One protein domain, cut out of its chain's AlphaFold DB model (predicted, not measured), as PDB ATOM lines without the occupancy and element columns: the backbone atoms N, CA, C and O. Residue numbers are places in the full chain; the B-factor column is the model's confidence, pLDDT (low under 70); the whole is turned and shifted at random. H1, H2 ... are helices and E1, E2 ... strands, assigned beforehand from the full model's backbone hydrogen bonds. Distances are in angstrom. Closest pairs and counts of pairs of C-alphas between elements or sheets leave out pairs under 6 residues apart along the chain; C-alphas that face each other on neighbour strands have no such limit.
ATOM      1  N   ILE A  10     440.465 467.644 420.271       65.94
ATOM      2  CA  ILE A  10     440.590 468.302 421.569       65.94
ATOM      3  C   ILE A  10     441.146 469.702 421.371       65.94
ATOM      4  O   ILE A  10     441.948 469.937 420.468       65.94
ATOM      5  N   LYS A  11     440.719 470.637 422.214       67.56
ATOM      6  CA  LYS A  11     441.139 472.032 422.137       67.56
ATOM      7  C   LYS A  11     442.203 472.319 423.193       67.56
ATOM      8  O   LYS A  11     441.900 472.418 424.378       67.56
ATOM      9  N   TYR A  12     443.449 472.397 422.744       61.03
ATOM     10  CA  TYR A  12     444.596 472.901 423.482       61.03
ATOM     11  C   TYR A  12     444.569 474.415 423.595       61.03
ATOM     12  O   TYR A  12     443.837 475.145 422.933       61.03
ATOM     13  N   PHE A  13     445.418 474.872 424.485       69.62
ATOM     14  CA  PHE A  13     445.450 476.219 424.969       69.62
ATOM     15  C   PHE A  13     446.681 476.971 424.450       69.62
ATOM     16  O   PHE A  13     447.712 476.352 424.258       69.62
ATOM     17  N   ILE A  14     446.635 478.298 424.285       51.50
ATOM     18  CA  ILE A  14     447.825 479.173 424.284       51.50
ATOM     19  C   ILE A  14     447.482 480.378 425.174       51.50
ATOM     20  O   ILE A  14     446.661 481.200 424.790       51.50
ATOM     21  N   LEU A  15     448.061 480.472 426.375       47.72
ATOM     22  CA  LEU A  15     448.160 481.696 427.205       47.72
ATOM     23  C   LEU A  15     446.926 482.663 427.365       47.72
ATOM     24  O   LEU A  15     447.115 483.846 427.583       47.72
ATOM     25  N   GLY A  16     445.667 482.210 427.373       47.06
ATOM     26  CA  GLY A  16     444.504 482.735 428.166       47.06
ATOM     27  C   GLY A  16     443.235 481.819 428.191       47.06
ATOM     28  O   GLY A  16     442.540 481.728 427.188       47.06
ATOM     29  N   ILE A  17     443.037 481.031 429.266       51.88
ATOM     30  CA  ILE A  17     442.357 479.701 429.408       51.88
ATOM     31  C   ILE A  17     441.015 479.495 428.656       51.88
ATOM     32  O   ILE A  17     440.121 480.322 428.721       51.88
ATOM     33  N   ILE A  18     440.830 478.342 427.990       48.72
ATOM     34  CA  ILE A  18     439.613 477.990 427.221       48.72
ATOM     35  C   ILE A  18     438.996 476.700 427.785       48.72
ATOM     36  O   ILE A  18     439.744 475.736 427.947       48.72
ATOM     37  N   PRO A  19     437.673 476.634 428.048       53.91
ATOM     38  CA  PRO A  19     437.027 475.419 428.540       53.91
ATOM     39  C   PRO A  19     437.220 474.246 427.574       53.91
ATOM     40  O   PRO A  19     437.045 474.385 426.360       53.91
ATOM     41  N   PHE A  20     437.573 473.087 428.125       55.16
ATOM     42  CA  PHE A  20     437.637 471.832 427.393       55.16
ATOM     43  C   PHE A  20     436.249 471.485 426.849       55.16
ATOM     44  O   PHE A  20     435.301 471.286 427.608       55.16
ATOM     45  N   SER A  21     436.132 471.382 425.527       57.88
ATOM     46  CA  SER A  21     434.943 470.856 424.867       57.88
ATOM     47  C   SER A  21     435.321 469.672 423.984       57.88
ATOM     48  O   SER A  21     436.304 469.707 423.241       57.88
ATOM     49  N   ARG A  22     434.532 468.599 424.077       58.09
ATOM     50  CA  ARG A  22     434.550 467.508 423.100       58.09
ATOM     51  C   ARG A  22     433.557 467.863 422.003       58.09
ATOM     52  O   ARG A  22     432.387 468.076 422.306       58.09
ATOM     53  N   SER A  33     437.326 486.603 427.685       52.41
ATOM     54  CA  SER A  33     438.708 486.898 428.081       52.41
ATOM     55  C   SER A  33     439.073 486.202 429.393       52.41
ATOM     56  O   SER A  33     438.275 486.134 430.332       52.41
ATOM     57  N   VAL A  34     440.298 485.677 429.454       55.03
ATOM     58  CA  VAL A  34     440.792 484.946 430.617       55.03
ATOM     59  C   VAL A  34     442.138 485.471 431.080       55.03
ATOM     60  O   VAL A  34     443.072 485.607 430.293       55.03
ATOM     61  N   LYS A  35     442.241 485.740 432.384       59.81
ATOM     62  CA  LYS A  35     443.433 486.287 433.032       59.81
ATOM     63  C   LYS A  35     443.964 485.323 434.090       59.81
ATOM     64  O   LYS A  35     443.218 484.901 434.972       59.81
ATOM     65  N   LEU A  36     445.260 485.013 434.012       60.47
ATOM     66  CA  LEU A  36     445.996 484.308 435.060       60.47
ATOM     67  C   LEU A  36     446.854 485.319 435.828       60.47
ATOM     68  O   LEU A  36     447.642 486.050 435.229       60.47
ATOM     69  N   SER A  37     446.728 485.365 437.151       64.69
ATOM     70  CA  SER A  37     447.559 486.221 438.006       64.69
ATOM     71  C   SER A  37     448.033 485.481 439.246       64.69
ATOM     72  O   SER A  37     447.373 484.571 439.739       64.69
ATOM     73  N   ARG A  38     449.202 485.857 439.764       67.19
ATOM     74  CA  ARG A  38     449.729 485.272 440.999       67.19
ATOM     75  C   ARG A  38     448.930 485.788 442.198       67.19
ATOM     76  O   ARG A  38     448.708 486.991 442.306       67.19
ATOM     77  N   LEU A  39     448.529 484.895 443.101       63.91
ATOM     78  CA  LEU A  39     447.858 485.287 444.343       63.91
ATOM     79  C   LEU A  39     448.881 485.830 445.361       63.91
ATOM     80  O   LEU A  39     450.004 485.324 445.437       63.91
ATOM     81  N   ARG A  40     448.514 486.880 446.117       59.06
ATOM     82  CA  ARG A  40     449.374 487.472 447.165       59.06
ATOM     83  C   ARG A  40     449.610 486.473 448.307       59.06
ATOM     84  O   ARG A  40     448.749 485.651 448.610       59.06
ATOM     85  N   LYS A  41     450.797 486.549 448.920       54.78
ATOM     86  CA  LYS A  41     451.314 485.575 449.900       54.78
ATOM     87  C   LYS A  41     450.611 485.620 451.263       54.78
ATOM     88  O   LYS A  41     450.711 484.653 452.012       54.78
ATOM     89  N   ASP A  42     449.888 486.694 451.563       46.94
ATOM     90  CA  ASP A  42     449.663 487.171 452.936       46.94
ATOM     91  C   ASP A  42     448.673 486.336 453.778       46.94
ATOM     92  O   ASP A  42     448.311 486.716 454.885       46.94
ATOM     93  N   SER A  43     448.226 485.173 453.294       46.75
ATOM     94  CA  SER A  43     447.335 484.270 454.051       46.75
ATOM     95  C   SER A  43     447.598 482.779 453.809       46.75
ATOM     96  O   SER A  43     446.830 481.931 454.260       46.75
ATOM     97  N   PHE A  44     448.669 482.430 453.087       52.94
ATOM     98  CA  PHE A  44     448.919 481.064 452.626       52.94
ATOM     99  C   PHE A  44     450.210 480.490 453.203       52.94
ATOM    100  O   PHE A  44     451.240 481.156 453.262       52.94
ATOM    101  N   SER A  45     450.173 479.213 453.594       52.12
ATOM    102  CA  SER A  45     451.375 478.481 454.004       52.12
ATOM    103  C   SER A  45     452.468 478.604 452.934       52.12
ATOM    104  O   SER A  45     452.218 478.318 451.759       52.12
ATOM    105  N   SER A  46     453.702 478.915 453.351       52.81
ATOM    106  CA  SER A  46     454.909 478.947 452.500       52.81
ATOM    107  C   SER A  46     455.163 477.652 451.706       52.81
ATOM    108  O   SER A  46     456.006 477.613 450.817       52.81
ATOM    109  N   ARG A  47     454.419 476.570 451.972       55.75
ATOM    110  CA  ARG A  47     454.501 475.307 451.225       55.75
ATOM    111  C   ARG A  47     453.751 475.310 449.882       55.75
ATOM    112  O   ARG A  47     454.069 474.473 449.038       55.75
ATOM    113  N   TYR A  48     452.822 476.244 449.638       56.81
ATOM    114  CA  TYR A  48     452.002 476.321 448.410       56.81
ATOM    115  C   TYR A  48     452.256 477.602 447.587       56.81
ATOM    116  O   TYR A  48     451.345 478.203 447.031       56.81
ATOM    117  N   GLU A  49     453.521 478.008 447.449       53.31
ATOM    118  CA  GLU A  49     453.976 479.254 446.782       53.31
ATOM    119  C   GLU A  49     453.618 479.455 445.290       53.31
ATOM    120  O   GLU A  49     454.024 480.452 444.679       53.31
ATOM    121  N   SER A  50     452.888 478.524 444.675       63.81
ATOM    122  CA  SER A  50     452.503 478.562 443.259       63.81
ATOM    123  C   SER A  50     450.989 478.408 443.078       63.81
ATOM    124  O   SER A  50     450.539 477.620 442.239       63.81
ATOM    125  N   LEU A  51     450.217 479.096 443.918       65.94
ATOM    126  CA  LEU A  51     448.796 479.311 443.680       65.94
ATOM    127  C   LEU A  51     448.623 480.491 442.722       65.94
ATOM    128  O   LEU A  51     449.208 481.563 442.908       65.94
ATOM    129  N   TYR A  52     447.815 480.279 441.694       68.88
ATOM    130  CA  TYR A  52     447.457 481.303 440.721       68.88
ATOM    131  C   TYR A  52     445.946 481.443 440.702       68.88
ATOM    132  O   TYR A  52     445.231 480.471 440.920       68.88
ATOM    133  N   SER A  53     445.459 482.641 440.432       67.75
ATOM    134  CA  SER A  53     444.054 482.864 440.153       67.75
ATOM    135  C   SER A  53     443.799 482.856 438.662       67.75
ATOM    136  O   SER A  53     444.485 483.554 437.915       67.75
ATOM    137  N   LEU A  54     442.775 482.122 438.272       69.12
ATOM    138  CA  LEU A  54     442.199 482.087 436.950       69.12
ATOM    139  C   LEU A  54     440.843 482.794 436.977       69.12
ATOM    140  O   LEU A  54     439.947 482.360 437.697       69.12
ATOM    141  N   THR A  55     440.670 483.824 436.154       64.12
ATOM    142  CA  THR A  55     439.361 484.455 435.930       64.12
ATOM    143  C   THR A  55     438.835 484.111 434.542       64.12
ATOM    144  O   THR A  55     439.525 484.395 433.567       64.12
ATOM    145  N   VAL A  56     437.630 483.541 434.439       65.75
ATOM    146  CA  VAL A  56     436.936 483.251 433.168       65.75
ATOM    147  C   VAL A  56     435.588 483.966 433.163       65.75
ATOM    148  O   VAL A  56     434.678 483.570 433.894       65.75
ATOM    149  N   GLY A  57     435.450 485.025 432.360       71.38
ATOM    150  CA  GLY A  57     434.280 485.905 432.443       71.38
ATOM    151  C   GLY A  57     434.155 486.503 433.850       71.38
ATOM    152  O   GLY A  57     435.091 487.135 434.335       71.38
ATOM    153  N   SER A  58     433.028 486.261 434.525       68.81
ATOM    154  CA  SER A  58     432.790 486.693 435.914       68.81
ATOM    155  C   SER A  58     433.240 485.678 436.979       68.81
ATOM    156  O   SER A  58     433.159 485.975 438.168       68.81
ATOM    157  N   ASN A  59     433.713 484.490 436.585       73.88
ATOM    158  CA  ASN A  59     434.090 483.419 437.512       73.88
ATOM    159  C   ASN A  59     435.573 483.485 437.887       73.88
ATOM    160  O   ASN A  59     436.414 483.753 437.031       73.88
ATOM    161  N   PHE A  60     435.902 483.164 439.141       77.94
ATOM    162  CA  PHE A  60     437.265 483.172 439.679       77.94
ATOM    163  C   PHE A  60     437.613 481.819 440.311       77.94
ATOM    164  O   PHE A  60     436.848 481.302 441.120       77.94
ATOM    165  N   PHE A  61     438.781 481.270 439.972       81.75
ATOM    166  CA  PHE A  61     439.271 479.976 440.451       81.75
ATOM    167  C   PHE A  61     440.714 480.075 440.943       81.75
ATOM    168  O   PHE A  61     441.571 480.660 440.283       81.75
ATOM    169  N   LYS A  62     441.024 479.444 442.071       84.62
ATOM    170  CA  LYS A  62     442.381 479.252 442.588       84.62
ATOM    171  C   LYS A  62     442.949 477.942 442.044       84.62
ATOM    172  O   LYS A  62     442.394 476.871 442.282       84.62
ATOM    173  N   ILE A  63     444.081 478.006 441.357       82.25
ATOM    174  CA  ILE A  63     444.745 476.853 440.743       82.25
ATOM    175  C   ILE A  63     446.026 476.507 441.496       82.25
ATOM    176  O   ILE A  63     446.892 477.367 441.679       82.25
ATOM    177  N   SER A  64     446.199 475.230 441.848       82.81
ATOM    178  CA  SER A  64     447.469 474.704 442.366       82.81
ATOM    179  C   SER A  64     448.306 474.021 441.284       82.81
ATOM    180  O   SER A  64     447.889 473.025 440.698       82.81
ATOM    181  N   PHE A  65     449.537 474.509 441.082       75.44
ATOM    182  CA  PHE A  65     450.514 473.971 440.117       75.44
ATOM    183  C   PHE A  65     451.580 473.043 440.724       75.44
ATOM    184  O   PHE A  65     452.382 472.451 439.996       75.44
ATOM    185  N   LYS A  66     451.626 472.940 442.058       76.50
ATOM    186  CA  LYS A  66     452.609 472.131 442.811       76.50
ATOM    187  C   LYS A  66     452.021 470.828 443.361       76.50
ATOM    188  O   LYS A  66     452.751 470.014 443.934       76.50
ATOM    189  N   THR A  67     450.718 470.619 443.209       77.12
ATOM    190  CA  THR A  67     450.038 469.418 443.688       77.12
ATOM    191  C   THR A  67     450.308 468.250 442.740       77.12
ATOM    192  O   THR A  67     449.718 468.161 441.674       77.12
ATOM    193  N   ALA A  68     451.208 467.352 443.142       81.81
ATOM    194  CA  ALA A  68     451.605 466.182 442.351       81.81
ATOM    195  C   ALA A  68     451.168 464.838 442.966       81.81
ATOM    196  O   ALA A  68     451.437 463.782 442.408       81.81
ATOM    197  N   THR A  69     450.534 464.864 444.140       90.31
ATOM    198  CA  THR A  69     450.157 463.667 444.907       90.31
ATOM    199  C   THR A  69     448.750 463.825 445.454       90.31
ATOM    200  O   THR A  69     448.404 464.933 445.874       90.31
ATOM    201  N   ILE A  70     448.021 462.717 445.582       94.50
ATOM    202  CA  ILE A  70     446.656 462.664 446.131       94.50
ATOM    203  C   ILE A  70     446.556 463.389 447.481       94.50
ATOM    204  O   ILE A  70     445.847 464.382 447.582       94.50
ATOM    205  N   ARG A  71     447.406 463.031 448.455       91.88
ATOM    206  CA  ARG A  71     447.416 463.658 449.792       91.88
ATOM    207  C   ARG A  71     447.531 465.186 449.761       91.88
ATOM    208  O   ARG A  71     446.929 465.883 450.569       91.88
ATOM    209  N   LYS A  72     448.347 465.733 448.851       89.62
ATOM    210  CA  LYS A  72     448.496 467.194 448.698       89.62
ATOM    211  C   LYS A  72     447.257 467.818 448.058       89.62
ATOM    212  O   LYS A  72     446.928 468.947 448.394       89.62
ATOM    213  N   ALA A  73     446.604 467.107 447.140       91.56
ATOM    214  CA  ALA A  73     445.388 467.578 446.491       91.56
ATOM    215  C   ALA A  73     444.241 467.661 447.487       91.56
ATOM    216  O   ALA A  73     443.703 468.744 447.689       91.56
ATOM    217  N   GLU A  74     443.955 466.566 448.183       91.69
ATOM    218  CA  GLU A  74     442.914 466.497 449.214       91.69
ATOM    219  C   GLU A  74     443.139 467.545 450.304       91.69
ATOM    220  O   GLU A  74     442.221 468.255 450.710       91.69
ATOM    221  N   HIS A  75     444.390 467.708 450.746       88.44
ATOM    222  CA  HIS A  75     444.720 468.716 451.745       88.44
ATOM    223  C   HIS A  75     444.512 470.147 451.231       88.44
ATOM    224  O   HIS A  75     443.990 470.985 451.956       88.44
ATOM    225  N   ALA A  76     444.900 470.450 449.990       87.62
ATOM    226  CA  ALA A  76     444.695 471.780 449.421       87.62
ATOM    227  C   ALA A  76     443.204 472.092 449.192       87.62
ATOM    228  O   ALA A  76     442.771 473.212 449.469       87.62
ATOM    229  N   LEU A  77     442.428 471.106 448.737       89.88
ATOM    230  CA  LEU A  77     440.986 471.226 448.503       89.88
ATOM    231  C   LEU A  77     440.217 471.394 449.821       89.88
ATOM    232  O   LEU A  77     439.488 472.367 449.980       89.88
ATOM    233  N   SER A  78     440.453 470.526 450.812       90.25
ATOM    234  CA  SER A  78     439.785 470.594 452.128       90.25
ATOM    235  C   SER A  78     440.058 471.890 452.897       90.25
ATOM    236  O   SER A  78     439.266 472.296 453.743       90.25
ATOM    237  N   ARG A  79     441.175 472.563 452.606       86.81
ATOM    238  CA  ARG A  79     441.532 473.863 453.190       86.81
ATOM    239  C   ARG A  79     441.036 475.064 452.375       86.81
ATOM    240  O   ARG A  79     441.323 476.198 452.756       86.81
ATOM    241  N   GLY A  80     440.353 474.846 451.247       85.31
ATOM    242  CA  GLY A  80     439.902 475.914 450.343       85.31
ATOM    243  C   GLY A  80     441.050 476.696 449.694       85.31
ATOM    244  O   GLY A  80     440.894 477.868 449.319       85.31
ATOM    245  N   TRP A  81     442.238 476.085 449.606       85.12
ATOM    246  CA  TRP A  81     443.429 476.740 449.068       85.12
ATOM    247  C   TRP A  81     443.453 476.769 447.545       85.12
ATOM    248  O   TRP A  81     443.987 477.708 446.956       85.12
ATOM    249  N   CYS A  82     442.861 475.762 446.914       87.06
ATOM    250  CA  CYS A  82     442.618 475.729 445.483       87.06
ATOM    251  C   CYS A  82     441.212 475.206 445.195       87.06
ATOM    252  O   CYS A  82     440.707 474.377 445.943       87.06
ATOM    253  N   ASP A  83     440.649 475.644 444.076       88.44
ATOM    254  CA  ASP A  83     439.412 475.114 443.495       88.44
ATOM    255  C   ASP A  83     439.733 474.116 442.368       88.44
ATOM    256  O   ASP A  83     438.932 473.243 442.030       88.44
ATOM    257  N   LEU A  84     440.930 474.247 441.777       88.94
ATOM    258  CA  LEU A  84     441.378 473.473 440.629       88.94
ATOM    259  C   LEU A  84     442.827 472.985 440.794       88.94
ATOM    260  O   LEU A  84     443.736 473.741 441.149       88.94
ATOM    261  N   VAL A  85     443.061 471.708 440.502       92.06
ATOM    262  CA  VAL A  85     444.384 471.070 440.557       92.06
ATOM    263  C   VAL A  85     444.972 470.939 439.154       92.06
ATOM    264  O   VAL A  85     444.344 470.374 438.260       92.06
ATOM    265  N   ASN A  86     446.196 471.432 438.956       90.62
ATOM    266  CA  ASN A  86     446.931 471.211 437.717       90.62
ATOM    267  C   ASN A  86     447.681 469.874 437.755       90.62
ATOM    268  O   ASN A  86     448.684 469.724 438.459       90.62
ATOM    269  N   ILE A  87     447.204 468.920 436.962       93.38
ATOM    270  CA  ILE A  87     447.790 467.595 436.808       93.38
ATOM    271  C   ILE A  87     448.819 467.652 435.682       93.38
ATOM    272  O   ILE A  87     448.478 467.869 434.525       93.38
ATOM    273  N   ARG A  88     450.088 467.409 436.015       92.56
ATOM    274  CA  ARG A  88     451.186 467.296 435.041       92.56
ATOM    275  C   ARG A  88     451.763 465.893 435.082       92.56
ATOM    276  O   ARG A  88     452.285 465.487 436.123       92.56
ATOM    277  N   ILE A  89     451.724 465.181 433.958       94.56
ATOM    278  CA  ILE A  89     452.121 463.764 433.866       94.56
ATOM    279  C   ILE A  89     453.528 463.531 434.432       94.56
ATOM    280  O   ILE A  89     453.720 462.692 435.312       94.56
ATOM    281  N   SER A  90     454.504 464.335 434.006       92.38
ATOM    282  CA  SER A  90     455.901 464.215 434.449       92.38
ATOM    283  C   SER A  90     456.110 464.523 435.933       92.38
ATOM    284  O   SER A  90     457.048 464.012 436.538       92.38
ATOM    285  N   LYS A  91     455.240 465.333 436.550       91.44
ATOM    286  CA  LYS A  91     455.323 465.666 437.981       91.44
ATOM    287  C   LYS A  91     454.625 464.643 438.863       91.44
ATOM    288  O   LYS A  91     455.061 464.448 439.991       91.44
ATOM    289  N   CYS A  92     453.574 464.004 438.359       92.56
ATOM    290  CA  CYS A  92     452.817 462.998 439.102       92.56
ATOM    291  C   CYS A  92     453.507 461.626 439.122       92.56
ATOM    292  O   CYS A  92     453.070 460.750 439.857       92.56
ATOM    293  N   GLY A  93     454.564 461.427 438.329       91.69
ATOM    294  CA  GLY A  93     455.219 460.123 438.188       91.69
ATOM    295  C   GLY A  93     454.611 459.251 437.087       91.69
ATOM    296  O   GLY A  93     454.689 458.031 437.159       91.69
ATOM    297  N   GLY A  94     454.004 459.865 436.067       93.75
ATOM    298  CA  GLY A  94     453.511 459.172 434.881       93.75
ATOM    299  C   GLY A  94     451.989 459.093 434.779       93.75
ATOM    300  O   GLY A  94     451.243 459.609 435.610       93.75
ATOM    301  N   VAL A  95     451.540 458.435 433.708       94.94
ATOM    302  CA  VAL A  95     450.141 458.428 433.250       94.94
ATOM    303  C   VAL A  95     449.196 457.865 434.313       94.94
ATOM    304  O   VAL A  95     448.226 458.521 434.683       94.94
ATOM    305  N   LEU A  96     449.497 456.684 434.859       95.50
ATOM    306  CA  LEU A  96     448.631 456.023 435.843       95.50
ATOM    307  C   LEU A  96     448.482 456.842 437.130       95.50
ATOM    308  O   LEU A  96     447.386 456.952 437.678       95.50
ATOM    309  N   ALA A  97     449.572 457.450 437.599       95.88
ATOM    310  CA  ALA A  97     449.542 458.308 438.776       95.88
ATOM    311  C   ALA A  97     448.704 459.574 438.532       95.88
ATOM    312  O   ALA A  97     447.945 459.981 439.410       95.88
ATOM    313  N   SER A  98     448.768 460.152 437.328       96.00
ATOM    314  CA  SER A  98     447.904 461.268 436.929       96.00
ATOM    315  C   SER A  98     446.422 460.896 436.896       96.00
ATOM    316  O   SER A  98     445.601 461.678 437.371       96.00
ATOM    317  N   VAL A  99     446.070 459.704 436.404       96.06
ATOM    318  CA  VAL A  99     444.675 459.222 436.403       96.06
ATOM    319  C   VAL A  99     444.156 459.040 437.832       96.06
ATOM    320  O   VAL A  99     443.063 459.505 438.151       96.06
ATOM    321  N   ARG A 100     444.953 458.428 438.718       96.56
ATOM    322  CA  ARG A 100     444.596 458.267 440.140       96.56
ATOM    323  C   ARG A 100     444.426 459.612 440.843       96.56
ATOM    324  O   ARG A 100     443.500 459.781 441.629       96.56
ATOM    325  N   LEU A 101     445.292 460.578 440.537       95.94
ATOM    326  CA  LEU A 101     445.175 461.931 441.070       95.94
ATOM    327  C   LEU A 101     443.885 462.614 440.604       95.94
ATOM    328  O   LEU A 101     443.213 463.234 441.423       95.94
ATOM    329  N   LEU A 102     443.521 462.481 439.325       95.94
ATOM    330  CA  LEU A 102     442.257 463.014 438.817       95.94
ATOM    331  C   LEU A 102     441.060 462.415 439.561       95.94
ATOM    332  O   LEU A 102     440.168 463.160 439.956       95.94
ATOM    333  N   ALA A 103     441.045 461.095 439.768       95.88
ATOM    334  CA  ALA A 103     439.969 460.426 440.498       95.88
ATOM    335  C   ALA A 103     439.812 460.992 441.920       95.88
ATOM    336  O   ALA A 103     438.731 461.457 442.268       95.88
ATOM    337  N   ALA A 104     440.906 461.081 442.680       95.88
ATOM    338  CA  ALA A 104     440.868 461.607 444.045       95.88
ATOM    339  C   ALA A 104     440.457 463.090 444.114       95.88
ATOM    340  O   ALA A 104     439.702 463.496 444.992       95.88
ATOM    341  N   VAL A 105     440.917 463.918 443.164       95.31
ATOM    342  CA  VAL A 105     440.494 465.327 443.073       95.31
ATOM    343  C   VAL A 105     438.983 465.428 442.886       95.31
ATOM    344  O   VAL A 105     438.348 466.263 443.527       95.31
ATOM    345  N   ARG A 106     438.405 464.567 442.043       94.00
ATOM    346  CA  ARG A 106     436.959 464.541 441.798       94.00
ATOM    347  C   ARG A 106     436.173 464.065 443.012       94.00
ATOM    348  O   ARG A 106     435.152 464.664 443.326       94.00
ATOM    349  N   GLU A 107     436.636 463.015 443.680       94.75
ATOM    350  CA  GLU A 107     436.010 462.499 444.908       94.75
ATOM    351  C   GLU A 107     435.993 463.557 446.016       94.75
ATOM    352  O   GLU A 107     435.010 463.683 446.741       94.75
ATOM    353  N   ALA A 108     437.031 464.393 446.083       92.44
ATOM    354  CA  ALA A 108     437.105 465.536 446.988       92.44
ATOM    355  C   ALA A 108     436.286 466.767 446.527       92.44
ATOM    356  O   ALA A 108     436.404 467.834 447.130       92.44
ATOM    357  N   GLY A 109     435.496 466.659 445.451       91.25
ATOM    358  CA  GLY A 109     434.684 467.754 444.903       91.25
ATOM    359  C   GLY A 109     435.481 468.845 444.177       91.25
ATOM    360  O   GLY A 109     434.940 469.908 443.873       91.25
ATOM    361  N   GLY A 110     436.766 468.609 443.906       91.88
ATOM    362  CA  GLY A 110     437.646 469.542 443.214       91.88
ATOM    363  C   GLY A 110     437.566 469.441 441.692       91.88
ATOM    364  O   GLY A 110     437.087 468.459 441.118       91.88
ATOM    365  N   ARG A 111     438.101 470.461 441.018       92.88
ATOM    366  CA  ARG A 111     438.255 470.492 439.555       92.88
ATOM    367  C   ARG A 111     439.696 470.193 439.166       92.88
ATOM    368  O   ARG A 111     440.616 470.350 439.970       92.88
ATOM    369  N   ALA A 112     439.918 469.797 437.919       92.56
ATOM    370  CA  ALA A 112     441.254 469.501 437.425       92.56
ATOM    371  C   ALA A 112     441.498 470.097 436.041       92.56
ATOM    372  O   ALA A 112     440.594 470.157 435.212       92.56
ATOM    373  N   GLN A 113     442.744 470.477 435.780       91.62
ATOM    374  CA  GLN A 113     443.250 470.691 434.427       91.62
ATOM    375  C   GLN A 113     444.397 469.735 434.148       91.62
ATOM    376  O   GLN A 113     445.118 469.338 435.070       91.62
ATOM    377  N   LEU A 114     444.588 469.404 432.878       92.31
ATOM    378  CA  LEU A 114     445.783 468.714 432.422       92.31
ATOM    379  C   LEU A 114     446.768 469.767 431.929       92.31
ATOM    380  O   LEU A 114     446.530 470.398 430.905       92.31
ATOM    381  N   GLY A 115     447.839 469.984 432.681       90.00
ATOM    382  CA  GLY A 115     448.869 470.952 432.336       90.00
ATOM    383  C   GLY A 115     450.101 470.320 431.717       90.00
ATOM    384  O   GLY A 115     450.355 469.118 431.837       90.00
ATOM    385  N   CYS A 116     450.931 471.183 431.148       88.19
ATOM    386  CA  CYS A 116     452.185 470.806 430.519       88.19
ATOM    387  C   CYS A 116     453.397 471.223 431.352       88.19
ATOM    388  O   CYS A 116     453.313 472.050 432.275       88.19
ATOM    389  N   GLN A 117     454.549 470.656 431.010       87.31
ATOM    390  CA  GLN A 117     455.837 471.136 431.498       87.31
ATOM    391  C   GLN A 117     456.427 472.114 430.471       87.31
ATOM    392  O   GLN A 117     456.351 471.883 429.267       87.31
ATOM    393  N   VAL A 118     457.023 473.217 430.937       83.25
ATOM    394  CA  VAL A 118     457.742 474.135 430.037       83.25
ATOM    395  C   VAL A 118     458.895 473.373 429.385       83.25
ATOM    396  O   VAL A 118     459.703 472.771 430.092       83.25
ATOM    397  N   GLY A 119     458.945 473.392 428.051       82.25
ATOM    398  CA  GLY A 119     459.941 472.654 427.275       82.25
ATOM    399  C   GLY A 119     459.707 471.142 427.241       82.25
ATOM    400  O   GLY A 119     460.663 470.383 427.097       82.25
ATOM    401  N   GLU A 120     458.467 470.677 427.421       87.56
ATOM    402  CA  GLU A 120     458.150 469.265 427.207       87.56
ATOM    403  C   GLU A 120     458.395 468.823 425.759       87.56
ATOM    404  O   GLU A 120     458.311 469.611 424.819       87.56
ATOM    405  N   THR A 121     458.706 467.538 425.587       91.81
ATOM    406  CA  THR A 121     458.919 466.927 424.272       91.81
ATOM    407  C   THR A 121     457.626 466.303 423.760       91.81
ATOM    408  O   THR A 121     456.713 466.010 424.540       91.81
ATOM    409  N   GLY A 122     457.581 465.992 422.462       93.62
ATOM    410  CA  GLY A 122     456.409 465.369 421.846       93.62
ATOM    411  C   GLY A 122     455.988 464.030 422.470       93.62
ATOM    412  O   GLY A 122     454.824 463.660 422.373       93.62
ATOM    413  N   LEU A 123     456.867 463.332 423.204       94.69
ATOM    414  CA  LEU A 123     456.485 462.144 423.982       94.69
ATOM    415  C   LEU A 123     455.491 462.486 425.100       94.69
ATOM    416  O   LEU A 123     454.478 461.805 425.271       94.69
ATOM    417  N   LEU A 124     455.768 463.547 425.862       94.44
ATOM    418  CA  LEU A 124     454.888 463.973 426.947       94.44
ATOM    419  C   LEU A 124     453.628 464.643 426.391       94.44
ATOM    420  O   LEU A 124     452.538 464.363 426.891       94.44
ATOM    421  N   SER A 125     453.761 465.426 425.314       94.06
ATOM    422  CA  SER A 125     452.628 465.989 424.567       94.06
ATOM    423  C   SER A 125     451.675 464.889 424.074       94.06
ATOM    424  O   SER A 125     450.456 465.018 424.207       94.06
ATOM    425  N   ALA A 126     452.214 463.782 423.549       95.88
ATOM    426  CA  ALA A 126     451.433 462.640 423.077       95.88
ATOM    427  C   ALA A 126     450.717 461.916 424.224       95.88
ATOM    428  O   ALA A 126     449.517 461.657 424.137       95.88
ATOM    429  N   ALA A 127     451.414 461.648 425.332       95.81
ATOM    430  CA  ALA A 127     450.797 461.070 426.527       95.81
ATOM    431  C   ALA A 127     449.672 461.967 427.076       95.81
ATOM    432  O   ALA A 127     448.597 461.480 427.433       95.81
ATOM    433  N   GLY A 128     449.895 463.285 427.081       94.25
ATOM    434  CA  GLY A 128     448.883 464.284 427.412       94.25
ATOM    435  C   GLY A 128     447.671 464.215 426.489       94.25
ATOM    436  O   GLY A 128     446.540 464.239 426.971       94.25
ATOM    437  N   ARG A 129     447.882 464.050 425.177       93.75
ATOM    438  CA  ARG A 129     446.790 463.886 424.207       93.75
ATOM    439  C   ARG A 129     445.924 462.678 424.499       93.75
ATOM    440  O   ARG A 129     444.703 462.801 424.522       93.75
ATOM    441  N   HIS A 130     446.548 461.532 424.754       94.88
ATOM    442  CA  HIS A 130     445.825 460.305 425.083       94.88
ATOM    443  C   HIS A 130     444.972 460.482 426.338       94.88
ATOM    444  O   HIS A 130     443.795 460.118 426.335       94.88
ATOM    445  N   LEU A 131     445.515 461.117 427.381       92.88
ATOM    446  CA  LEU A 131     444.733 461.428 428.578       92.88
ATOM    447  C   LEU A 131     443.593 462.408 428.297       92.88
ATOM    448  O   LEU A 131     442.479 462.163 428.746       92.88
ATOM    449  N   ALA A 132     443.830 463.472 427.537       91.62
ATOM    450  CA  ALA A 132     442.806 464.455 427.193       91.62
ATOM    451  C   ALA A 132     441.656 463.859 426.357       91.62
ATOM    452  O   ALA A 132     440.490 464.202 426.560       91.62
ATOM    453  N   CYS A 133     441.962 462.942 425.438       90.56
ATOM    454  CA  CYS A 133     440.953 462.244 424.644       90.56
ATOM    455  C   CYS A 133     440.174 461.204 425.464       90.56
ATOM    456  O   CYS A 133     438.997 460.978 425.195       90.56
ATOM    457  N   THR A 134     440.807 460.585 426.465       89.06
ATOM    458  CA  THR A 134     440.213 459.475 427.230       89.06
ATOM    459  C   THR A 134     439.447 459.963 428.454       89.06
ATOM    460  O   THR A 134     438.307 459.562 428.694       89.06
ATOM    461  N   LEU A 135     440.055 460.847 429.241       86.75
ATOM    462  CA  LEU A 135     439.518 461.274 430.523       86.75
ATOM    463  C   LEU A 135     438.383 462.277 430.323       86.75
ATOM    464  O   LEU A 135     438.493 463.254 429.582       86.75
ATOM    465  N   ASN A 136     437.280 462.020 431.015       78.19
ATOM    466  CA  ASN A 136     436.250 463.018 431.265       78.19
ATOM    467  C   ASN A 136     436.690 463.867 432.476       78.19
ATOM    468  O   ASN A 136     437.499 463.406 433.281       78.19
ATOM    469  N   HIS A 137     436.111 465.058 432.660       85.69
ATOM    470  CA  HIS A 137     436.306 465.908 433.856       85.69
ATOM    471  C   HIS A 137     437.647 466.653 433.954       85.69
ATOM    472  O   HIS A 137     438.064 467.047 435.044       85.69
ATOM    473  N   LEU A 138     438.306 466.874 432.820       89.38
ATOM    474  CA  LEU A 138     439.324 467.911 432.705       89.38
ATOM    475  C   LEU A 138     438.633 469.204 432.279       89.38
ATOM    476  O   LEU A 138     437.900 469.214 431.297       89.38
ATOM    477  N   GLU A 139     438.856 470.278 433.024       87.25
ATOM    478  CA  GLU A 139     438.268 471.584 432.737       87.25
ATOM    479  C   GLU A 139     439.053 472.320 431.650       87.25
ATOM    480  O   GLU A 139     438.473 472.981 430.792       87.25
ATOM    481  N   TYR A 140     440.381 472.183 431.683       86.00
ATOM    482  CA  TYR A 140     441.316 472.879 430.806       86.00
ATOM    483  C   TYR A 140     442.459 471.950 430.386       86.00
ATOM    484  O   TYR A 140     442.826 471.028 431.125       86.00
ATOM    485  N   LEU A 141     443.020 472.209 429.202       87.50
ATOM    486  CA  LEU A 141     444.111 471.436 428.608       87.50
ATOM    487  C   LEU A 141     445.256 472.353 428.181       87.50
ATOM    488  O   LEU A 141     445.063 473.227 427.343       87.50
ATOM    489  N   GLU A 142     446.458 472.104 428.682       86.94
ATOM    490  CA  GLU A 142     447.704 472.719 428.218       86.94
ATOM    491  C   GLU A 142     448.597 471.651 427.564       86.94
ATOM    492  O   GLU A 142     448.470 470.457 427.848       86.94
ATOM    493  N   GLY A 143     449.529 472.077 426.711       87.69
ATOM    494  CA  GLY A 143     450.577 471.217 426.156       87.69
ATOM    495  C   GLY A 143     450.637 471.208 424.642       87.69
ATOM    496  O   GLY A 143     449.952 471.986 423.980       87.69
ATOM    497  N   ALA A 144     451.484 470.325 424.110       88.50
ATOM    498  CA  ALA A 144     451.800 470.269 422.679       88.50
ATOM    499  C   ALA A 144     452.417 471.569 422.144       88.50
ATOM    500  O   ALA A 144     452.115 472.020 421.040       88.50
ATOM    501  N   TYR A 145     453.283 472.173 422.965       87.38
ATOM    502  CA  TYR A 145     454.038 473.376 422.621       87.38
ATOM    503  C   TYR A 145     455.441 473.087 422.089       87.38
ATOM    504  O   TYR A 145     456.232 474.016 421.931       87.38
ATOM    505  N   ASP A 146     455.783 471.820 421.863       85.62
ATOM    506  CA  ASP A 146     457.123 471.383 421.467       85.62
ATOM    507  C   ASP A 146     457.668 472.173 420.264       85.62
ATOM    508  O   ASP A 146     458.765 472.718 420.368       85.62
ATOM    509  N   ARG A 147     456.887 472.367 419.192       85.94
ATOM    510  CA  ARG A 147     457.266 473.230 418.049       85.94
ATOM    511  C   ARG A 147     457.582 474.687 418.428       85.94
ATOM    512  O   ARG A 147     458.384 475.320 417.749       85.94
ATOM    513  N   TYR A 148     456.945 475.241 419.460       84.56
ATOM    514  CA  TYR A 148     457.110 476.649 419.850       84.56
ATOM    515  C   TYR A 148     458.234 476.871 420.865       84.56
ATOM    516  O   TYR A 148     458.813 477.954 420.906       84.56
ATOM    517  N   LEU A 149     458.510 475.879 421.715       85.00
ATOM    518  CA  LEU A 149     459.470 476.002 422.817       85.00
ATOM    519  C   LEU A 149     460.817 475.344 422.521       85.00
ATOM    520  O   LEU A 149     461.823 475.741 423.108       85.00
ATOM    521  N   LEU A 150     460.848 474.333 421.653       86.06
ATOM    522  CA  LEU A 150     462.069 473.620 421.297       86.06
ATOM    523  C   LEU A 150     462.578 474.102 419.939       86.06
ATOM    524  O   LEU A 150     461.818 474.253 418.989       86.06
ATOM    525  N   SER A 151     463.896 474.274 419.824       88.62
ATOM    526  CA  SER A 151     464.544 474.611 418.549       88.62
ATOM    527  C   SER A 151     464.469 473.477 417.521       88.62
ATOM    528  O   SER A 151     464.647 473.703 416.326       88.62
ATOM    529  N   VAL A 152     464.217 472.245 417.973       91.44
ATOM    530  CA  VAL A 152     464.071 471.064 417.125       91.44
ATOM    531  C   VAL A 152     463.114 470.055 417.754       91.44
ATOM    532  O   VAL A 152     463.112 469.841 418.966       91.44
ATOM    533  N   GLN A 153     462.321 469.392 416.916       91.56
ATOM    534  CA  GLN A 153     461.408 468.339 417.351       91.56
ATOM    535  C   GLN A 153     462.114 466.985 417.451       91.56
ATOM    536  O   GLN A 153     462.748 466.525 416.494       91.56
ATOM    537  N   LEU A 154     461.953 466.339 418.608       93.62
ATOM    538  CA  LEU A 154     462.527 465.026 418.926       93.62
ATOM    539  C   LEU A 154     461.635 463.848 418.520       93.62
ATOM    540  O   LEU A 154     462.074 462.701 418.586       93.62
ATOM    541  N   THR A 155     460.399 464.108 418.106       95.19
ATOM    542  CA  THR A 155     459.430 463.085 417.711       95.19
ATOM    543  C   THR A 155     458.839 463.381 416.341       95.19
ATOM    544  O   THR A 155     458.878 464.520 415.879       95.19
ATOM    545  N   GLU A 156     458.281 462.355 415.713       94.75
ATOM    546  CA  GLU A 156     457.459 462.448 414.509       94.75
ATOM    547  C   GLU A 156     456.193 461.574 414.646       94.75
ATOM    548  O   GLU A 156     456.250 460.549 415.325       94.75
ATOM    549  N   PRO A 157     455.052 461.944 414.037       93.38
ATOM    550  CA  PRO A 157     454.830 463.192 413.309       93.38
ATOM    551  C   PRO A 157     454.821 464.405 414.251       93.38
ATOM    552  O   PRO A 157     454.870 464.270 415.473       93.38
ATOM    553  N   ASP A 158     454.779 465.601 413.671       92.94
ATOM    554  CA  ASP A 158     454.509 466.808 414.441       92.94
ATOM    555  C   ASP A 158     453.067 466.769 414.951       92.94
ATOM    556  O   ASP A 158     452.119 466.651 414.171       92.94
ATOM    557  N   ILE A 159     452.916 466.851 416.268       92.94
ATOM    558  CA  ILE A 159     451.629 466.752 416.950       92.94
ATOM    559  C   ILE A 159     451.210 468.077 417.590       92.94
ATOM    560  O   ILE A 159     450.367 468.080 418.490       92.94
ATOM    561  N   THR A 160     451.783 469.195 417.157       90.12
ATOM    562  CA  THR A 160     451.353 470.534 417.564       90.12
ATOM    563  C   THR A 160     449.874 470.710 417.228       90.12
ATOM    564  O   THR A 160     449.390 470.248 416.193       90.12
ATOM    565  N   PHE A 161     449.123 471.358 418.115       88.31
ATOM    566  CA  PHE A 161     447.743 471.716 417.811       88.31
ATOM    567  C   PHE A 161     447.675 472.721 416.645       88.31
ATOM    568  O   PHE A 161     448.590 473.508 416.407       88.31
ATOM    569  N   GLY A 162     446.570 472.703 415.912       85.50
ATOM    570  CA  GLY A 162     446.268 473.633 414.832       85.50
ATOM    571  C   GLY A 162     445.490 474.867 415.293       85.50
ATOM    572  O   GLY A 162     445.453 475.231 416.471       85.50
ATOM    573  N   THR A 163     444.840 475.526 414.334       81.56
ATOM    574  CA  THR A 163     444.086 476.767 414.546       81.56
ATOM    575  C   THR A 163     443.077 476.652 415.687       81.56
ATOM    576  O   THR A 163     442.347 475.670 415.811       81.56
ATOM    577  N   GLY A 164     443.029 477.681 416.537       77.25
ATOM    578  CA  GLY A 164     442.129 477.720 417.689       77.25
ATOM    579  C   GLY A 164     442.472 476.707 418.785       77.25
ATOM    580  O   GLY A 164     441.652 476.516 419.682       77.25
ATOM    581  N   GLY A 165     443.643 476.067 418.712       81.50
ATOM    582  CA  GLY A 165     444.078 475.052 419.665       81.50
ATOM    583  C   GLY A 165     443.613 473.638 419.325       81.50
ATOM    584  O   GLY A 165     443.843 472.720 420.102       81.50
ATOM    585  N   TRP A 166     442.955 473.410 418.192       85.94
ATOM    586  CA  TRP A 166     442.419 472.087 417.881       85.94
ATOM    587  C   TRP A 166     443.501 471.080 417.500       85.94
ATOM    588  O   TRP A 166     444.307 471.330 416.612       85.94
ATOM    589  N   ALA A 167     443.480 469.904 418.117       89.62
ATOM    590  CA  ALA A 167     444.342 468.785 417.770       89.62
ATOM    591  C   ALA A 167     443.523 467.497 417.637       89.62
ATOM    592  O   ALA A 167     442.671 467.232 418.493       89.62
ATOM    593  N   PRO A 168     443.776 466.673 416.609       90.94
ATOM    594  CA  PRO A 168     443.125 465.381 416.488       90.94
ATOM    595  C   PRO A 168     443.637 464.409 417.556       90.94
ATOM    596  O   PRO A 168     444.780 464.502 418.021       90.94
ATOM    597  N   ALA A 169     442.797 463.439 417.907       91.94
ATOM    598  CA  ALA A 169     443.218 462.268 418.657       91.94
ATOM    599  C   ALA A 169     444.362 461.554 417.919       91.94
ATOM    600  O   ALA A 169     444.310 461.369 416.699       91.94
ATOM    601  N   LEU A 170     445.389 461.147 418.667       93.69
ATOM    602  CA  LEU A 170     446.492 460.371 418.110       93.69
ATOM    603  C   LEU A 170     446.025 458.938 417.866       93.69
ATOM    604  O   LEU A 170     445.364 458.336 418.711       93.69
ATOM    605  N   ARG A 171     446.360 458.411 416.691       88.44
ATOM    606  CA  ARG A 171     445.998 457.060 416.254       88.44
ATOM    607  C   ARG A 171     447.254 456.203 416.126       88.44
ATOM    608  O   ARG A 171     448.357 456.728 415.995       88.44
ATOM    609  N   GLY A 172     447.062 454.888 416.120       88.12
ATOM    610  CA  GLY A 172     448.150 453.918 416.038       88.12
ATOM    611  C   GLY A 172     448.607 453.405 417.409       88.12
ATOM    612  O   GLY A 172     448.060 453.803 418.438       88.12
ATOM    613  N   PRO A 173     449.567 452.468 417.427       91.25
ATOM    614  CA  PRO A 173     450.006 451.806 418.649       91.25
ATOM    615  C   PRO A 173     450.795 452.740 419.578       91.25
ATOM    616  O   PRO A 173     451.481 453.671 419.147       91.25
ATOM    617  N   GLY A 174     450.741 452.446 420.879       94.00
ATOM    618  CA  GLY A 174     451.497 453.171 421.899       94.00
ATOM    619  C   GLY A 174     451.102 454.646 421.985       94.00
ATOM    620  O   GLY A 174     449.926 454.978 422.091       94.00
ATOM    621  N   LEU A 175     452.096 455.540 421.958       95.44
ATOM    622  CA  LEU A 175     451.855 456.985 422.024       95.44
ATOM    623  C   LEU A 175     451.439 457.599 420.678       95.44
ATOM    624  O   LEU A 175     451.013 458.751 420.665       95.44
ATOM    625  N   GLY A 176     451.522 456.866 419.563       95.31
ATOM    626  CA  GLY A 176     451.238 457.412 418.228       95.31
ATOM    627  C   GLY A 176     452.297 458.402 417.724       95.31
ATOM    628  O   GLY A 176     452.026 459.187 416.820       95.31
ATOM    629  N   VAL A 177     453.492 458.379 418.325       95.69
ATOM    630  CA  VAL A 177     454.674 459.141 417.906       95.69
ATOM    631  C   VAL A 177     455.918 458.258 417.980       95.69
ATOM    632  O   VAL A 177     456.023 457.388 418.847       95.69
ATOM    633  N   THR A 178     456.876 458.529 417.104       96.00
ATOM    634  CA  THR A 178     458.175 457.865 417.013       96.00
ATOM    635  C   THR A 178     459.272 458.844 417.400       96.00
ATOM    636  O   THR A 178     459.239 460.013 417.019       96.00
ATOM    637  N   VAL A 179     460.261 458.385 418.167       95.88
ATOM    638  CA  VAL A 179     461.440 459.195 418.494       95.88
ATOM    639  C   VAL A 179     462.354 459.268 417.280       95.88
ATOM    640  O   VAL A 179     462.756 458.248 416.720       95.88
ATOM    641  N   ARG A 180     462.748 460.483 416.904       95.44
ATOM    642  CA  ARG A 180     463.717 460.716 415.834       95.44
ATOM    643  C   ARG A 180     465.119 460.453 416.368       95.44
ATOM    644  O   ARG A 180     465.808 461.377 416.798       95.44
ATOM    645  N   GLN A 181     465.538 459.190 416.335       95.31
ATOM    646  CA  GLN A 181     466.771 458.711 416.968       95.31
ATOM    647  C   GLN A 181     468.013 459.542 416.595       95.31
ATOM    648  O   GLN A 181     468.718 460.028 417.475       95.31
ATOM    649  N   ARG A 182     468.205 459.838 415.302       94.38
ATOM    650  CA  ARG A 182     469.315 460.686 414.819       94.38
ATOM    651  C   ARG A 182     469.305 462.104 415.394       94.38
ATOM    652  O   ARG A 182     470.348 462.736 415.521       94.38
ATOM    653  N   VAL A 183     468.122 462.652 415.682       94.25
ATOM    654  CA  VAL A 183     468.005 463.969 416.320       94.25
ATOM    655  C   VAL A 183     468.326 463.838 417.799       94.25
ATOM    656  O   VAL A 183     469.121 464.625 418.296       94.25
ATOM    657  N   LEU A 184     467.758 462.839 418.479       93.81
ATOM    658  CA  LEU A 184     468.004 462.583 419.897       93.81
ATOM    659  C   LEU A 184     469.503 462.442 420.203       93.81
ATOM    660  O   LEU A 184     469.987 463.059 421.148       93.81
ATOM    661  N   GLU A 185     470.238 461.697 419.378       94.56
ATOM    662  CA  GLU A 185     471.686 461.476 419.521       94.56
ATOM    663  C   GLU A 185     472.487 462.783 419.562       94.56
ATOM    664  O   GLU A 185     473.417 462.908 420.355       94.56
ATOM    665  N   ARG A 186     472.081 463.804 418.796       94.94
ATOM    666  CA  ARG A 186     472.744 465.123 418.783       94.94
ATOM    667  C   ARG A 186     472.614 465.888 420.100       94.94
ATOM    668  O   ARG A 186     473.416 466.781 420.353       94.94
ATOM    669  N   PHE A 187     471.596 465.579 420.900       91.38
ATOM    670  CA  PHE A 187     471.333 466.210 422.200       91.38
ATOM    671  C   PHE A 187     471.634 465.274 423.374       91.38
ATOM    672  O   PHE A 187     471.365 465.615 424.527       91.38
ATOM    673  N   CYS A 188     472.181 464.087 423.106       93.00
ATOM    674  CA  CYS A 188     472.504 463.118 424.136       93.00
ATOM    675  C   CYS A 188     473.751 463.563 424.911       93.00
ATOM    676  O   CYS A 188     474.871 463.467 424.422       93.00
TER     677      CYS A 188
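AT A GLANCE: This is residues 10 to 22 and 33 to 188 of the 196 residues of the protein "MR_MLE_C domain-containing protein" of Candidatus Aerophobetes bacterium Ae_b3b (UniProt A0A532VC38). A strongly twisted sheet of six strands, curled like part of a barrel, has the helices H1, H3 and H4 packed along one face. The loop of residues 39 to 50 reaches one end of the long axis, and long loops with the short strand E7 lead to the small helix H6 at the other. The printed part has 169 residues, in the order E1 E2 E3 H1 E4 H2 H3 E5 H4 E6 H5 E7 H6; its class is mixed, helices and strands, with under half of the residues in named elements. The mixed sheet runs E1 E2 E3 E4 E5 E6; the whole is compact, with a radius of gyration of the C-alphas of 16.4 A and spans of 51 by 32 by 28 A.

HOW THE PARTS SIT: Start at residues 10 to 11, paired antiparallel with residues 166 to 167 of E7, residues 166 to 168, which pairs with no named strand. E1, residues 34 to 38, E2, 51 to 56, and E3, 59 to 64, form a meander, each strand the antiparallel neighbour of the one before, in two hairpins; N 37 and O 53 are 3.0 A apart, N 54 and O 61 2.8 A. E4, 84 to 87, E5, 111 to 114, and the edge strand E6, 138 to 141, follow, parallel from E3 on: N 86 and O 64 are 2.9 A apart, N 85 and O 111 2.8 A, N 139 and O 112 2.8 A. H1, 70 to 78, H2 and H3, 89 to 92 and 95 to 107, and H4, 122 to 134, link these strands in three strand-helix-strand units, parallel neighbours joined through helices, with right-handed crossovers. H1, H3 and H4 on one face make two layers with the sheet; H3 is over E4 and E5 at a height of 9.5 A. H1 touches residues 100 to 105 of H3, C-alphas 70 and 101 being closest at 5.3 A, at a shallow tilt of 26 degrees, the same way. H2 touches H4, closest C-alphas 89 and 128, 7.2 A. H5, 146 to 149, is close to H4 but not clearly touching, C-alphas 122 and 146 being 6.1 A apart; H6, 181 to 186, touches no helix. Every O i to N i+4 pair is within hydrogen-bond range in H1, H3 and H4, and 1 of 2 in H6; H2 and H5 are too short for one.

IN THESE COORDINATES: Find C-alpha 34 at (440.792, 484.946, 430.617), where E1 begins. E2 measures 16.3 A and E3 16.7 A. H3 runs 18.8 A from C-alpha 95 at (450.141, 458.428, 433.250), and H4 18.1 A. H6 ends with C-alpha 186 at (472.744, 465.123, 418.783).

THE WHOLE: The farthest C-alphas, of Ser 43 and Arg 182, are 50.8 A apart. Residues 23 to 32 are cut out, with 20.4 A between C-alphas 22 and 33. The links E1 to E2, H5 to E7 and E7 to H6 are long. Residues 10 to 22, 33 to 56 and 58 have pLDDT under 70.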